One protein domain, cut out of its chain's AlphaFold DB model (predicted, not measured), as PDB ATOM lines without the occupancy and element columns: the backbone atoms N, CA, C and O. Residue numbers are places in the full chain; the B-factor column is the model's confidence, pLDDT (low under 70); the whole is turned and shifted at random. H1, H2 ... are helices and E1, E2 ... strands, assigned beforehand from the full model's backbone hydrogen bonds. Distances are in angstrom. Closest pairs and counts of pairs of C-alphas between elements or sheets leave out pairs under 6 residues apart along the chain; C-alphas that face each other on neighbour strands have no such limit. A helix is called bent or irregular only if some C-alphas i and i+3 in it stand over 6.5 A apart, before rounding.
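AT A GLANCE: This is residues 10 to 115 of the 151 residues of a protein of Anopheles maculatus (UniProt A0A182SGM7). One small sheet of five strands is folded back on itself like an open clasp: E4 and E3 face E1 and E5, with the bent strand E2 as the hinge. The helical hairpin H2 and H3 packs on the hinge side, over E2, and short H4 packs on H3 beyond it, while H1 lies at the other end of the long axis, away from the other helices. The printed part has 106 residues, with four named helices and five named strands in the order E1 E2 H1 E3 E4 E5 H2 H3 H4. The sheet's order is E4 E3 E2 E1 E5, antiparallel throughout, and the class is mixed, helices and strands. The whole is compact, with a radius of gyration of the C-alphas of 14.1 A, but elongated, spanning 45 by 28 by 24 A.

IN THESE COORDINATES: In the sheet, E2 is residues 18 to 25, 20.1 A long, and E1 is residues 10 to 15, 15.2 A, beginning at C-alpha 10 (297.090, 208.210, 141.497). E3 is residues 44 to 47, E4 residues 54 to 57 and E5 residues 63 to 65. H2, residues 71 to 83, is 18.2 A long, from C-alpha 71 (292.821, 198.219, 136.903). H3, residues 92 to 103, is 16.4 A. H1 is residues 32 to 37, and H4, residues 107 to 111, ends at C-alpha 111 (291.324, 203.574, 122.557).

HOW THE PARTS SIT: The sheet is strongly twisted, and E2 bends by 58 degrees at residue 21. E2 and E1 form a hairpin, with N 13 and O 20 2.8 A apart; E3 pairs with E2 through N 25 and O 45, 2.8 A. E3 and E4 form a hairpin, with N 55 and O 46 2.8 A apart, and edge strand E5 pairs with E1 through N 12 and O 64, 2.7 A. H2 is on the sheet at a height of 8.8 A, with the C-alphas of Trp 19 and Phe 74 closest to E2, 5.6 A. H3 is on the sheet at 8.4 A, with the C-alphas of Pro 21 and Val 96 closest to E2, 6.1 A. H2 touches H3 with residues 78 to 82 alone, at a shallow tilt of 29 degrees, opposite ways; their closest C-alphas are Gly 78 and Phe 92, 7.1 A. H3 touches H4, the closest C-alphas being Met 97 and Pro 107, 4.4 A. H1 is not on the sheet and is apart from H2, H3 and H4. Every O i to N i+4 pair is within hydrogen-bond range in H1, H2 and H3; H4 has 0 of 1, and 1 of 2 O i to N i+3 pairs. H4 is irregular, with C-alphas 107 and 110 7.1 A apart.

THE WHOLE: The C-alphas farthest apart are those of Glu 33 and Thr 113, 45.5 A. The printed part has no cut and no long link. The mean pLDDT of the printed part is 86.1, and residue 115 is under 70.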
ATOM      1  N   ILE A  10     298.237 208.436 142.377       92.69
ATOM      2  CA  ILE A  10     297.090 208.210 141.497       92.69
ATOM      3  C   ILE A  10     296.340 206.958 141.950       92.69
ATOM      4  O   ILE A  10     296.922 205.889 142.169       92.69
ATOM      5  N   VAL A  11     295.024 207.079 142.067       93.19
ATOM      6  CA  VAL A  11     294.134 206.047 142.604       93.19
ATOM      7  C   VAL A  11     292.861 205.924 141.779       93.19
ATOM      8  O   VAL A  11     292.435 206.850 141.099       93.19
ATOM      9  N   TRP A  12     292.225 204.763 141.876       93.25
ATOM     10  CA  TRP A  12     290.859 204.523 141.439       93.25
ATOM     11  C   TRP A  12     289.909 204.731 142.609       93.25
ATOM     12  O   TRP A  12     290.008 204.026 143.611       93.25
ATOM     13  N   VAL A  13     288.945 205.634 142.461       93.38
ATOM     14  CA  VAL A  13     287.877 205.875 143.433       93.38
ATOM     15  C   VAL A  13     286.523 205.437 142.880       93.38
ATOM     16  O   VAL A  13     286.236 205.589 141.692       93.38
ATOM     17  N   LYS A  14     285.669 204.863 143.730       92.19
ATOM     18  CA  LYS A  14     284.300 204.503 143.353       92.19
ATOM     19  C   LYS A  14     283.371 205.714 143.465       92.19
ATOM     20  O   LYS A  14     282.991 206.100 144.566       92.19
ATOM     21  N   VAL A  15     282.923 206.227 142.324       88.19
ATOM     22  CA  VAL A  15     281.947 207.314 142.197       88.19
ATOM     23  C   VAL A  15     280.601 206.723 141.781       88.19
ATOM     24  O   VAL A  15     280.426 206.252 140.656       88.19
ATOM     25  N   SER A  16     279.629 206.711 142.695       83.44
ATOM     26  CA  SER A  16     278.324 206.054 142.506       83.44
ATOM     27  C   SER A  16     278.453 204.573 142.095       83.44
ATOM     28  O   SER A  16     278.683 203.710 142.945       83.44
ATOM     29  N   ASN A  17     278.333 204.256 140.800       83.00
ATOM     30  CA  ASN A  17     278.460 202.895 140.265       83.00
ATOM     31  C   ASN A  17     279.659 202.718 139.317       83.00
ATOM     32  O   ASN A  17     279.778 201.704 138.630       83.00
ATOM     33  N   SER A  18     280.556 203.698 139.303       87.94
ATOM     34  CA  SER A  18     281.649 203.820 138.349       87.94
ATOM     35  C   SER A  18     282.969 203.971 139.076       87.94
ATOM     36  O   SER A  18     283.019 204.495 140.183       87.94
ATOM     37  N   TRP A  19     284.039 203.483 138.466       92.00
ATOM     38  CA  TRP A  19     285.390 203.667 138.985       92.00
ATOM     39  C   TRP A  19     286.051 204.776 138.200       92.00
ATOM     40  O   TRP A  19     285.992 204.744 136.976       92.00
ATOM     41  N   TRP A  20     286.641 205.735 138.899       92.31
ATOM     42  CA  TRP A  20     287.184 206.947 138.310       92.31
ATOM     43  C   TRP A  20     288.621 207.171 138.783       92.31
ATOM     44  O   TRP A  20     288.883 206.974 139.972       92.31
ATOM     45  N   PRO A  21     289.561 207.532 137.895       93.38
ATOM     46  CA  PRO A  21     290.923 207.819 138.308       93.38
ATOM     47  C   PRO A  21     291.028 209.239 138.878       93.38
ATOM     48  O   PRO A  21     290.429 210.175 138.353       93.38
ATOM     49  N   GLY A  22     291.812 209.412 139.933       93.50
ATOM     50  CA  GLY A  22     292.079 210.721 140.520       93.50
ATOM     51  C   GLY A  22     293.368 210.732 141.328       93.50
ATOM     52  O   GLY A  22     293.998 209.693 141.531       93.50
ATOM     53  N   GLU A  23     293.760 211.916 141.775       93.75
ATOM     54  CA  GLU A  23     294.964 212.151 142.568       93.75
ATOM     55  C   GLU A  23     294.613 212.266 144.048       93.75
ATOM     56  O   GLU A  23     293.685 212.985 144.423       93.75
ATOM     57  N   VAL A  24     295.349 211.571 144.908       92.44
ATOM     58  CA  VAL A  24     295.192 211.689 146.357       92.44
ATOM     59  C   VAL A  24     295.709 213.048 146.815       92.44
ATOM     60  O   VAL A  24     296.864 213.399 146.594       92.44
ATOM     61  N   MET A  25     294.846 213.794 147.497       90.31
ATOM     62  CA  MET A  25     295.188 215.038 148.174       90.31
ATOM     63  C   MET A  25     295.465 214.729 149.643       90.31
ATOM     64  O   MET A  25     294.556 214.366 150.396       90.31
ATOM     65  N   GLY A  26     296.721 214.872 150.051       83.50
ATOM     66  CA  GLY A  26     297.126 214.778 151.445       83.50
ATOM     67  C   GLY A  26     296.548 215.916 152.284       83.50
ATOM     68  O   GLY A  26     296.236 216.998 151.785       83.50
ATOM     69  N   GLU A  27     296.446 215.688 153.592       79.06
ATOM     70  CA  GLU A  27     295.942 216.689 154.542       79.06
ATOM     71  C   GLU A  27     296.743 217.993 154.507       79.06
ATOM     72  O   GLU A  27     296.178 219.056 154.714       79.06
ATOM     73  N   SER A  28     298.037 217.924 154.181       79.12
ATOM     74  CA  SER A  28     298.920 219.086 154.031       79.12
ATOM     75  C   SER A  28     298.545 220.008 152.866       79.12
ATOM     76  O   SER A  28     298.892 221.187 152.894       79.12
ATOM     77  N   ARG A  29     297.862 219.495 151.836       81.88
ATOM     78  CA  ARG A  29     297.392 220.278 150.676       81.88
ATOM     79  C   ARG A  29     295.969 220.789 150.846       81.88
ATOM     80  O   ARG A  29     295.526 221.629 150.065       81.88
ATOM     81  N   LEU A  30     295.250 220.268 151.831       82.38
ATOM     82  CA  LEU A  30     293.904 220.697 152.174       82.38
ATOM     83  C   LEU A  30     293.998 221.785 153.244       82.38
ATOM     84  O   LEU A  30     294.787 221.686 154.176       82.38
ATOM     85  N   SER A  31     293.195 222.839 153.123       81.62
ATOM     86  CA  SER A  31     293.158 223.872 154.158       81.62
ATOM     87  C   SER A  31     292.518 223.332 155.442       81.62
ATOM     88  O   SER A  31     291.590 222.521 155.402       81.62
ATOM     89  N   GLU A  32     292.972 223.806 156.605       78.88
ATOM     90  CA  GLU A  32     292.374 223.425 157.893       78.88
ATOM     91  C   GLU A  32     290.883 223.771 157.960       78.88
ATOM     92  O   GLU A  32     290.102 222.993 158.496       78.88
ATOM     93  N   GLU A  33     290.457 224.881 157.348       80.69
ATOM     94  CA  GLU A  33     289.039 225.248 157.231       80.69
ATOM     95  C   GLU A  33     288.238 224.202 156.442       80.69
ATOM     96  O   GLU A  33     287.117 223.847 156.814       80.69
ATOM     97  N   PHE A  34     288.831 223.663 155.374       80.00
ATOM     98  CA  PHE A  34     288.224 222.611 154.569       80.00
ATOM     99  C   PHE A  34     288.104 221.313 155.366       80.00
ATOM    100  O   PHE A  34     287.024 220.725 155.415       80.00
ATOM    101  N   LEU A  35     289.162 220.898 156.063       77.50
ATOM    102  CA  LEU A  35     289.129 219.721 156.935       77.50
ATOM    103  C   LEU A  35     288.155 219.899 158.110       77.50
ATOM    104  O   LEU A  35     287.434 218.962 158.448       77.50
ATOM    105  N   ALA A  36     288.067 221.099 158.686       80.50
ATOM    106  CA  ALA A  36     287.142 221.428 159.771       80.50
ATOM    107  C   ALA A  36     285.673 221.420 159.317       80.50
ATOM    108  O   ALA A  36     284.785 221.084 160.103       80.50
ATOM    109  N   SER A  37     285.404 221.731 158.044       81.38
ATOM    110  CA  SER A  37     284.064 221.594 157.457       81.38
ATOM    111  C   SER A  37     283.608 220.128 157.362       81.38
ATOM    112  O   SER A  37     282.406 219.830 157.367       81.38
ATOM    113  N   LEU A  38     284.555 219.181 157.325       76.88
ATOM    114  CA  LEU A  38     284.267 217.756 157.236       76.88
ATOM    115  C   LEU A  38     283.908 217.200 158.613       76.88
ATOM    116  O   LEU A  38     284.749 216.888 159.448       76.88
ATOM    117  N   ARG A  39     282.612 216.949 158.813       73.12
ATOM    118  CA  ARG A  39     282.063 216.375 160.057       73.12
ATOM    119  C   ARG A  39     282.700 215.036 160.478       73.12
ATOM    120  O   ARG A  39     282.610 214.648 161.639       73.12
ATOM    121  N   LYS A  40     283.287 214.294 159.535       80.94
ATOM    122  CA  LYS A  40     284.102 213.092 159.769       80.94
ATOM    123  C   LYS A  40     285.290 213.121 158.823       80.94
ATOM    124  O   LYS A  40     285.075 213.269 157.619       80.94
ATOM    125  N   LYS A  41     286.489 212.884 159.364       79.94
ATOM    126  CA  LYS A  41     287.711 212.727 158.578       79.94
ATOM    127  C   LYS A  41     287.519 211.578 157.572       79.94
ATOM    128  O   LYS A  41     287.220 210.456 158.000       79.94
ATOM    129  N   PRO A  42     287.566 211.850 156.257       85.38
ATOM    130  CA  PRO A  42     287.549 210.797 155.256       85.38
ATOM    131  C   PRO A  42     288.844 209.986 155.356       85.38
ATOM    132  O   PRO A  42     289.841 210.453 155.897       85.38
ATOM    133  N   LEU A  43     288.818 208.765 154.832       85.88
ATOM    134  CA  LEU A  43     290.009 207.932 154.707       85.88
ATOM    135  C   LEU A  43     290.990 208.530 153.692       85.88
ATOM    136  O   LEU A  43     292.188 208.539 153.937       85.88
ATOM    137  N   ALA A  44     290.476 209.047 152.577       88.31
ATOM    138  CA  ALA A  44     291.263 209.765 151.585       88.31
ATOM    139  C   ALA A  44     290.399 210.809 150.877       88.31
ATOM    140  O   ALA A  44     289.189 210.623 150.708       88.31
ATOM    141  N   VAL A  45     291.037 211.892 150.445       90.44
ATOM    142  CA  VAL A  45     290.439 212.890 149.561       90.44
ATOM    143  C   VAL A  45     291.087 212.730 148.199       90.44
ATOM    144  O   VAL A  45     292.310 212.721 148.096       90.44
ATOM    145  N   VAL A  46     290.274 212.565 147.165       92.44
ATOM    146  CA  VAL A  46     290.746 212.377 145.793       92.44
ATOM    147  C   VAL A  46     290.280 213.556 144.958       92.44
ATOM    148  O   VAL A  46     289.099 213.885 144.974       92.44
ATOM    149  N   LYS A  47     291.190 214.196 144.235       91.75
ATOM    150  CA  LYS A  47     290.888 215.276 143.299       91.75
ATOM    151  C   LYS A  47     290.849 214.734 141.871       91.75
ATOM    152  O   LYS A  47     291.711 213.945 141.483       91.75
ATOM    153  N   PHE A  48     289.854 215.150 141.094       90.94
ATOM    154  CA  PHE A  48     289.779 214.826 139.666       90.94
ATOM    155  C   PHE A  48     290.654 215.775 138.830       90.94
ATOM    156  O   PHE A  48     290.948 216.893 139.248       90.94
ATOM    157  N   PHE A  49     291.117 215.328 137.659       86.94
ATOM    158  CA  PHE A  49     292.068 216.104 136.850       86.94
ATOM    159  C   PHE A  49     291.362 217.137 135.976       86.94
ATOM    160  O   PHE A  49     291.765 218.295 135.922       86.94
ATOM    161  N   GLN A  50     290.302 216.715 135.284       81.56
ATOM    162  CA  GLN A  50     289.518 217.588 134.407       81.56
ATOM    163  C   GLN A  50     288.529 218.483 135.159       81.56
ATOM    164  O   GLN A  50     288.056 219.479 134.611       81.56
ATOM    165  N   GLU A  51     288.175 218.132 136.392       77.19
ATOM    166  CA  GLU A  51     287.271 218.916 137.231       77.19
ATOM    167  C   GLU A  51     287.965 219.286 138.535       77.19
ATOM    168  O   GLU A  51     288.550 218.421 139.175       77.19
ATOM    169  N   ASP A  52     287.829 220.540 138.983       78.25
ATOM    170  CA  ASP A  52     288.258 220.962 140.328       78.25
ATOM    171  C   ASP A  52     287.265 220.461 141.398       78.25
ATOM    172  O   ASP A  52     286.705 221.209 142.195       78.25
ATOM    173  N   SER A  53     286.987 219.161 141.347       84.69
ATOM    174  CA  SER A  53     286.053 218.440 142.198       84.69
ATOM    175  C   SER A  53     286.820 217.451 143.067       84.69
ATOM    176  O   SER A  53     287.761 216.795 142.609       84.69
ATOM    177  N   TYR A  54     286.382 217.332 144.320       88.19
ATOM    178  CA  TYR A  54     286.984 216.471 145.335       88.19
ATOM    179  C   TYR A  54     285.997 215.375 145.736       88.19
ATOM    180  O   TYR A  54     284.834 215.655 146.032       88.19
ATOM    181  N   GLU A  55     286.470 214.136 145.780       90.50
ATOM    182  CA  GLU A  55     285.729 212.965 146.230       90.50
ATOM    183  C   GLU A  55     286.248 212.500 147.592       90.50
ATOM    184  O   GLU A  55     287.455 212.370 147.817       90.50
ATOM    185  N   TYR A  56     285.322 212.234 148.513       89.38
ATOM    186  CA  TYR A  56     285.645 211.928 149.905       89.38
ATOM    187  C   TYR A  56     285.425 210.450 150.174       89.38
ATOM    188  O   TYR A  56     284.316 209.995 150.485       89.38
ATOM    189  N   VAL A  57     286.504 209.682 150.127       89.25
ATOM    190  CA  VAL A  57     286.427 208.249 150.367       89.25
ATOM    191  C   VAL A  57     286.428 207.993 151.860       89.25
ATOM    192  O   VAL A  57     287.386 208.292 152.557       89.25
ATOM    193  N   LYS A  58     285.348 207.403 152.370       86.94
ATOM    194  CA  LYS A  58     285.243 206.983 153.782       86.94
ATOM    195  C   LYS A  58     285.503 205.493 153.983       86.94
ATOM    196  O   LYS A  58     285.720 205.061 155.106       86.94
ATOM    197  N   ASN A  59     285.416 204.707 152.910       88.12
ATOM    198  CA  ASN A  59     285.522 203.255 152.949       88.12
ATOM    199  C   ASN A  59     286.757 202.822 152.152       88.12
ATOM    200  O   ASN A  59     286.803 203.118 150.957       88.12
ATOM    201  N   PRO A  60     287.712 202.086 152.746       87.38
ATOM    202  CA  PRO A  60     288.906 201.634 152.028       87.38
ATOM    203  C   PRO A  60     288.565 200.754 150.818       87.38
ATOM    204  O   PRO A  60     289.297 200.722 149.846       87.38
ATOM    205  N   ASN A  61     287.402 200.095 150.813       89.00
ATOM    206  CA  ASN A  61     286.952 199.283 149.677       89.00
ATOM    207  C   ASN A  61     286.547 200.098 148.434       89.00
ATOM    208  O   ASN A  61     286.244 199.512 147.393       89.00
ATOM    209  N   PHE A  62     286.444 201.423 148.553       91.56
ATOM    210  CA  PHE A  62     286.067 202.336 147.469       91.56
ATOM    211  C   PHE A  62     287.259 203.112 146.915       91.56
ATOM    212  O   PHE A  62     287.056 204.028 146.123       91.56
ATOM    213  N   ILE A  63     288.473 202.730 147.299       91.38
ATOM    214  CA  ILE A  63     289.708 203.291 146.779       91.38
ATOM    215  C   ILE A  63     290.719 202.175 146.541       91.38
ATOM    216  O   ILE A  63     290.843 201.255 147.342       91.38
ATOM    217  N   PHE A  64     291.412 202.233 145.414       91.81
ATOM    218  CA  PHE A  64     292.473 201.297 145.063       91.81
ATOM    219  C   PHE A  64     293.606 202.059 144.391       91.81
ATOM    220  O   PHE A  64     293.354 203.021 143.672       91.81
ATOM    221  N   LYS A  65     294.852 201.614 144.560       91.31
ATOM    222  CA  LYS A  65     295.983 202.179 143.811       91.31
ATOM    223  C   LYS A  65     295.756 202.059 142.306       91.31
ATOM    224  O   LYS A  65     295.152 201.083 141.843       91.31
ATOM    225  N   TYR A  66     296.257 203.025 141.531       89.62
ATOM    226  CA  TYR A  66     296.091 203.009 140.076       89.62
ATOM    227  C   TYR A  66     296.620 201.711 139.452       89.62
ATOM    228  O   TYR A  66     295.924 201.041 138.685       89.62
ATOM    229  N   ASN A  67     297.826 201.319 139.870       85.50
ATOM    230  CA  ASN A  67     298.497 200.084 139.476       85.50
ATOM    231  C   ASN A  67     298.047 198.901 140.344       85.50
ATOM    232  O   ASN A  67     298.816 198.364 141.136       85.50
ATOM    233  N   CYS A  68     296.789 198.485 140.197       86.12
ATOM    234  CA  CYS A  68     296.255 197.293 140.859       86.12
ATOM    235  C   CYS A  68     295.896 196.184 139.851       86.12
ATOM    236  O   CYS A  68     295.585 196.479 138.693       86.12
ATOM    237  N   PRO A  69     295.824 194.904 140.272       84.88
ATOM    238  CA  PRO A  69     295.395 193.800 139.400       84.88
ATOM    239  C   PRO A  69     293.989 193.993 138.806       84.88
ATOM    240  O   PRO A  69     293.638 193.397 137.790       84.88
ATOM    241  N   ARG A  70     293.174 194.843 139.444       84.50
ATOM    242  CA  ARG A  70     291.795 195.155 139.055       84.50
ATOM    243  C   ARG A  70     291.671 196.368 138.132       84.50
ATOM    244  O   ARG A  70     290.573 196.617 137.642       84.50
ATOM    245  N   LYS A  71     292.772 197.071 137.831       87.75
ATOM    246  CA  LYS A  71     292.821 198.219 136.903       87.75
ATOM    247  C   LYS A  71     292.070 197.922 135.604       87.75
ATOM    248  O   LYS A  71     291.223 198.698 135.169       87.75
ATOM    249  N   ASN A  72     292.310 196.739 135.041       87.69
ATOM    250  CA  ASN A  72     291.672 196.313 133.802       87.69
ATOM    251  C   ASN A  72     290.145 196.202 133.924       87.69
ATOM    252  O   ASN A  72     289.429 196.514 132.976       87.69
ATOM    253  N   GLU A  73     289.618 195.781 135.077       88.38
ATOM    254  CA  GLU A  73     288.170 195.733 135.307       88.38
ATOM    255  C   GLU A  73     287.555 197.132 135.349       88.38
ATOM    256  O   GLU A  73     286.468 197.348 134.809       88.38
ATOM    257  N   PHE A  74     288.244 198.078 135.989       90.62
ATOM    258  CA  PHE A  74     287.794 199.462 136.112       90.62
ATOM    259  C   PHE A  74     287.756 200.147 134.750       90.62
ATOM    260  O   PHE A  74     286.724 200.708 134.385       90.62
ATOM    261  N   LEU A  75     288.816 199.986 133.957       89.62
ATOM    262  CA  LEU A  75     288.879 200.478 132.582       89.62
ATOM    263  C   LEU A  75     287.779 199.874 131.709       89.62
ATOM    264  O   LEU A  75     287.060 200.619 131.050       89.62
ATOM    265  N   ARG A  76     287.578 198.547 131.745       87.19
ATOM    266  CA  ARG A  76     286.502 197.895 130.973       87.19
ATOM    267  C   ARG A  76     285.135 198.484 131.309       87.19
ATOM    268  O   ARG A  76     284.402 198.856 130.397       87.19
ATOM    269  N   LYS A  77     284.802 198.599 132.599       88.38
ATOM    270  CA  LYS A  77     283.509 199.142 133.048       88.38
ATOM    271  C   LYS A  77     283.354 200.630 132.734       88.38
ATOM    272  O   LYS A  77     282.275 201.050 132.332       88.38
ATOM    273  N   GLY A  78     284.397 201.434 132.918       88.06
ATOM    274  CA  GLY A  78     284.360 202.864 132.609       88.06
ATOM    275  C   GLY A  78     284.203 203.123 131.109       88.06
ATOM    276  O   GLY A  78     283.302 203.850 130.695       88.06
ATOM    277  N   LEU A  79     284.994 202.438 130.277       87.81
ATOM    278  CA  LEU A  79     284.918 202.552 128.818       87.81
ATOM    279  C   LEU A  79     283.603 202.003 128.254       87.81
ATOM    280  O   LEU A  79     283.080 202.547 127.284       87.81
ATOM    281  N   GLU A  80     283.026 200.960 128.853       88.00
ATOM    282  CA  GLU A  80     281.682 200.486 128.502       88.00
ATOM    283  C   GLU A  80     280.622 201.573 128.730       88.00
ATOM    284  O   GLU A  80     279.819 201.848 127.838       88.00
ATOM    285  N   GLN A  81     280.654 202.249 129.880       87.12
ATOM    286  CA  GLN A  81     279.714 203.331 130.189       87.12
ATOM    287  C   GLN A  81     279.938 204.578 129.321       87.12
ATOM    288  O   GLN A  81     278.972 205.221 128.905       87.12
ATOM    289  N   TYR A  82     281.192 204.887 128.984       87.44
ATOM    290  CA  TYR A  82     281.528 205.922 128.007       87.44
ATOM    291  C   TYR A  82     280.940 205.608 126.624       87.44
ATOM    292  O   TYR A  82     280.276 206.454 126.024       87.44
ATOM    293  N   ARG A  83     281.075 204.364 126.144       84.25
ATOM    294  CA  ARG A  83     280.457 203.911 124.881       84.25
ATOM    295  C   ARG A  83     278.931 203.917 124.934       84.25
ATOM    296  O   ARG A  83     278.296 204.164 123.910       84.25
ATOM    297  N   ALA A  84     278.345 203.715 126.113       87.12
ATOM    298  CA  ALA A  84     276.914 203.905 126.355       87.12
ATOM    299  C   ALA A  84     276.478 205.388 126.322       87.12
ATOM    300  O   ALA A  84     275.300 205.677 126.526       87.12
ATOM    301  N   LYS A  85     277.399 206.325 126.043       84.94
ATOM    302  CA  LYS A  85     277.168 207.774 125.921       84.94
ATOM    303  C   LYS A  85     276.523 208.388 127.165       84.94
ATOM    304  O   LYS A  85     275.675 209.277 127.069       84.94
ATOM    305  N   MET A  86     276.912 207.918 128.350       84.50
ATOM    306  CA  MET A  86     276.482 208.559 129.591       84.50
ATOM    307  C   MET A  86     277.139 209.936 129.725       84.50
ATOM    308  O   MET A  86     278.356 210.046 129.635       84.50
ATOM    309  N   LYS A  87     276.351 210.984 129.998       83.94
ATOM    310  CA  LYS A  87     276.851 212.372 130.103       83.94
ATOM    311  C   LYS A  87     278.000 212.532 131.103       83.94
ATOM    312  O   LYS A  87     278.989 213.195 130.838       83.94
ATOM    313  N   HIS A  88     277.898 211.868 132.251       79.56
ATOM    314  CA  HIS A  88     278.931 211.942 133.282       79.56
ATOM    315  C   HIS A  88     280.208 211.170 132.922       79.56
ATOM    316  O   HIS A  88     281.157 211.234 133.681       79.56
ATOM    317  N   MET A  89     280.242 210.433 131.804       85.38
ATOM    318  CA  MET A  89     281.405 209.664 131.349       85.38
ATOM    319  C   MET A  89     282.233 210.393 130.297       85.38
ATOM    320  O   MET A  89     283.297 209.908 129.938       85.38
ATOM    321  N   GLU A  90     281.794 211.549 129.796       86.38
ATOM    322  CA  GLU A  90     282.491 212.258 128.711       86.38
ATOM    323  C   GLU A  90     283.932 212.643 129.081       86.38
ATOM    324  O   GLU A  90     284.812 212.639 128.224       86.38
ATOM    325  N   LYS A  91     284.185 212.902 130.370       89.06
ATOM    326  CA  LYS A  91     285.508 213.246 130.915       89.06
ATOM    327  C   LYS A  91     286.343 212.026 131.308       89.06
ATOM    328  O   LYS A  91     287.557 212.145 131.446       89.06
ATOM    329  N   PHE A  92     285.717 210.849 131.412       89.00
ATOM    330  CA  PHE A  92     286.371 209.619 131.861       89.00
ATOM    331  C   PHE A  92     287.630 209.278 131.051       89.00
ATOM    332  O   PHE A  92     288.674 209.058 131.664       89.00
ATOM    333  N   PRO A  93     287.599 209.266 129.700       89.44
ATOM    334  CA  PRO A  93     288.786 208.927 128.924       89.44
ATOM    335  C   PRO A  93     289.910 209.933 129.159       89.44
ATOM    336  O   PRO A  93     291.064 209.547 129.284       89.44
ATOM    337  N   ALA A  94     289.577 211.220 129.265       90.44
ATOM    338  CA  ALA A  94     290.565 212.271 129.453       90.44
ATOM    339  C   ALA A  94     291.262 212.173 130.823       90.44
ATOM    340  O   ALA A  94     292.478 212.348 130.897       90.44
ATOM    341  N   ASP A  95     290.522 211.837 131.884       90.81
ATOM    342  CA  ASP A  95     291.102 211.596 133.209       90.81
ATOM    343  C   ASP A  95     291.980 210.333 133.225       90.81
ATOM    344  O   ASP A  95     293.067 210.347 133.800       90.81
ATOM    345  N   VAL A  96     291.572 209.260 132.534       91.06
ATOM    346  CA  VAL A  96     292.402 208.050 132.370       91.06
ATOM    347  C   VAL A  96     293.690 208.359 131.604       91.06
ATOM    348  O   VAL A  96     294.766 207.968 132.043       91.06
ATOM    349  N   MET A  97     293.611 209.092 130.491       90.69
ATOM    350  CA  MET A  97     294.788 209.507 129.716       90.69
ATOM    351  C   MET A  97     295.785 210.292 130.572       90.69
ATOM    352  O   MET A  97     296.998 210.117 130.442       90.69
ATOM    353  N   HIS A  98     295.277 211.172 131.440       91.12
ATOM    354  CA  HIS A  98     296.106 211.935 132.364       91.12
ATOM    355  C   HIS A  98     296.761 211.020 133.404       91.12
ATOM    356  O   HIS A  98     297.974 211.076 133.594       91.12
ATOM    357  N   ALA A  99     295.981 210.128 134.015       91.62
ATOM    358  CA  ALA A  99     296.465 209.162 134.993       91.62
ATOM    359  C   ALA A  99     297.566 208.249 134.423       91.62
ATOM    360  O   ALA A  99     298.599 208.062 135.064       91.62
ATOM    361  N   GLU A 100     297.403 207.728 133.205       91.19
ATOM    362  CA  GLU A 100     298.443 206.944 132.520       91.19
ATOM    363  C   GLU A 100     299.705 207.772 132.284       91.19
ATOM    364  O   GLU A 100     300.802 207.315 132.585       91.19
ATOM    365  N   ARG A 101     299.569 209.021 131.820       89.62
ATOM    366  CA  ARG A 101     300.723 209.903 131.596       89.62
ATOM    367  C   ARG A 101     301.518 210.144 132.879       89.62
ATOM    368  O   ARG A 101     302.744 210.125 132.837       89.62
ATOM    369  N   VAL A 102     300.833 210.364 134.000       89.06
ATOM    370  CA  VAL A 102     301.467 210.597 135.309       89.06
ATOM    371  C   VAL A 102     302.096 209.318 135.860       89.06
ATOM    372  O   VAL A 102     303.186 209.356 136.422       89.06
ATOM    373  N   THR A 103     301.446 208.171 135.665       87.38
ATOM    374  CA  THR A 103     301.945 206.870 136.144       87.38
ATOM    375  C   THR A 103     302.985 206.225 135.224       87.38
ATOM    376  O   THR A 103     303.494 205.152 135.550       87.38
ATOM    377  N   GLY A 104     303.332 206.869 134.104       85.19
ATOM    378  CA  GLY A 104     304.283 206.355 133.115       85.19
ATOM    379  C   GLY A 104     303.736 205.197 132.271       85.19
ATOM    380  O   GLY A 104     304.514 204.415 131.728       85.19
ATOM    381  N   GLY A 105     302.413 205.057 132.206       83.94
ATOM    382  CA  GLY A 105     301.713 204.073 131.393       83.94
ATOM    383  C   GLY A 105     301.400 204.567 129.979       83.94
ATOM    384  O   GLY A 105     302.030 205.491 129.461       83.94
ATOM    385  N   ASP A 106     300.414 203.931 129.347       84.56
ATOM    386  CA  ASP A 106     300.031 204.214 127.963       84.56
ATOM    387  C   ASP A 106     298.796 205.128 127.923       84.56
ATOM    388  O   ASP A 106     297.693 204.669 128.231       84.56
ATOM    389  N   PRO A 107     298.924 206.413 127.540       84.38
ATOM    390  CA  PRO A 107     297.774 207.303 127.438       84.38
ATOM    391  C   PRO A 107     296.760 206.838 126.384       84.38
ATOM    392  O   PRO A 107     295.591 207.193 126.490       84.38
ATOM    393  N   ASP A 108     297.146 206.025 125.398       83.25
ATOM    394  CA  ASP A 108     296.232 205.518 124.365       83.25
ATOM    395  C   ASP A 108     295.429 204.282 124.824       83.25
ATOM    396  O   ASP A 108     294.592 203.746 124.094       83.25
ATOM    397  N   ILE A 109     295.586 203.854 126.085       84.06
ATOM    398  CA  ILE A 109     294.854 202.708 126.650       84.06
ATOM    399  C   ILE A 109     293.330 202.846 126.516       84.06
ATOM    400  O   ILE A 109     292.613 201.849 126.410       84.06
ATOM    401  N   VAL A 110     292.824 204.081 126.484       83.19
ATOM    402  CA  VAL A 110     291.396 204.387 126.326       83.19
ATOM    403  C   VAL A 110     290.851 204.031 124.942       83.19
ATOM    404  O   VAL A 110     289.665 203.711 124.833       83.19
ATOM    405  N   ASN A 111     291.692 204.029 123.901       78.81
ATOM    406  CA  ASN A 111     291.324 203.574 122.557       78.81
ATOM    407  C   ASN A 111     291.731 202.121 122.299       78.81
ATOM    408  O   ASN A 111     291.424 201.585 121.230       78.81
ATOM    409  N   SER A 112     292.392 201.463 123.255       76.62
ATOM    410  CA  SER A 112     292.827 200.088 123.061       76.62
ATOM    411  C   SER A 112     291.641 199.142 122.835       76.62
ATOM    412  O   SER A 112     290.604 199.173 123.512       76.62
ATOM    413  N   THR A 113     291.828 198.247 121.865       71.06
ATOM    414  CA  THR A 113     290.849 197.221 121.496       71.06
ATOM    415  C   THR A 113     290.666 196.152 122.582       71.06
ATOM    416  O   THR A 113     289.615 195.512 122.628       71.06
ATOM    417  N   ASP A 114     291.607 196.022 123.525       70.62
ATOM    418  CA  ASP A 114     291.559 195.079 124.657       70.62
ATOM    419  C   ASP A 114     290.384 195.315 125.619       70.62
ATOM    420  O   ASP A 114     289.944 194.416 126.350       70.62
ATOM    421  N   PHE A 115     289.872 196.546 125.628       69.31
ATOM    422  CA  PHE A 115     288.749 196.968 126.458       69.31
ATOM    423  C   PHE A 115     287.438 197.026 125.683       69.31
ATOM    424  O   PHE A 115     286.435 197.504 126.218       69.31
TER     425      PHE A 115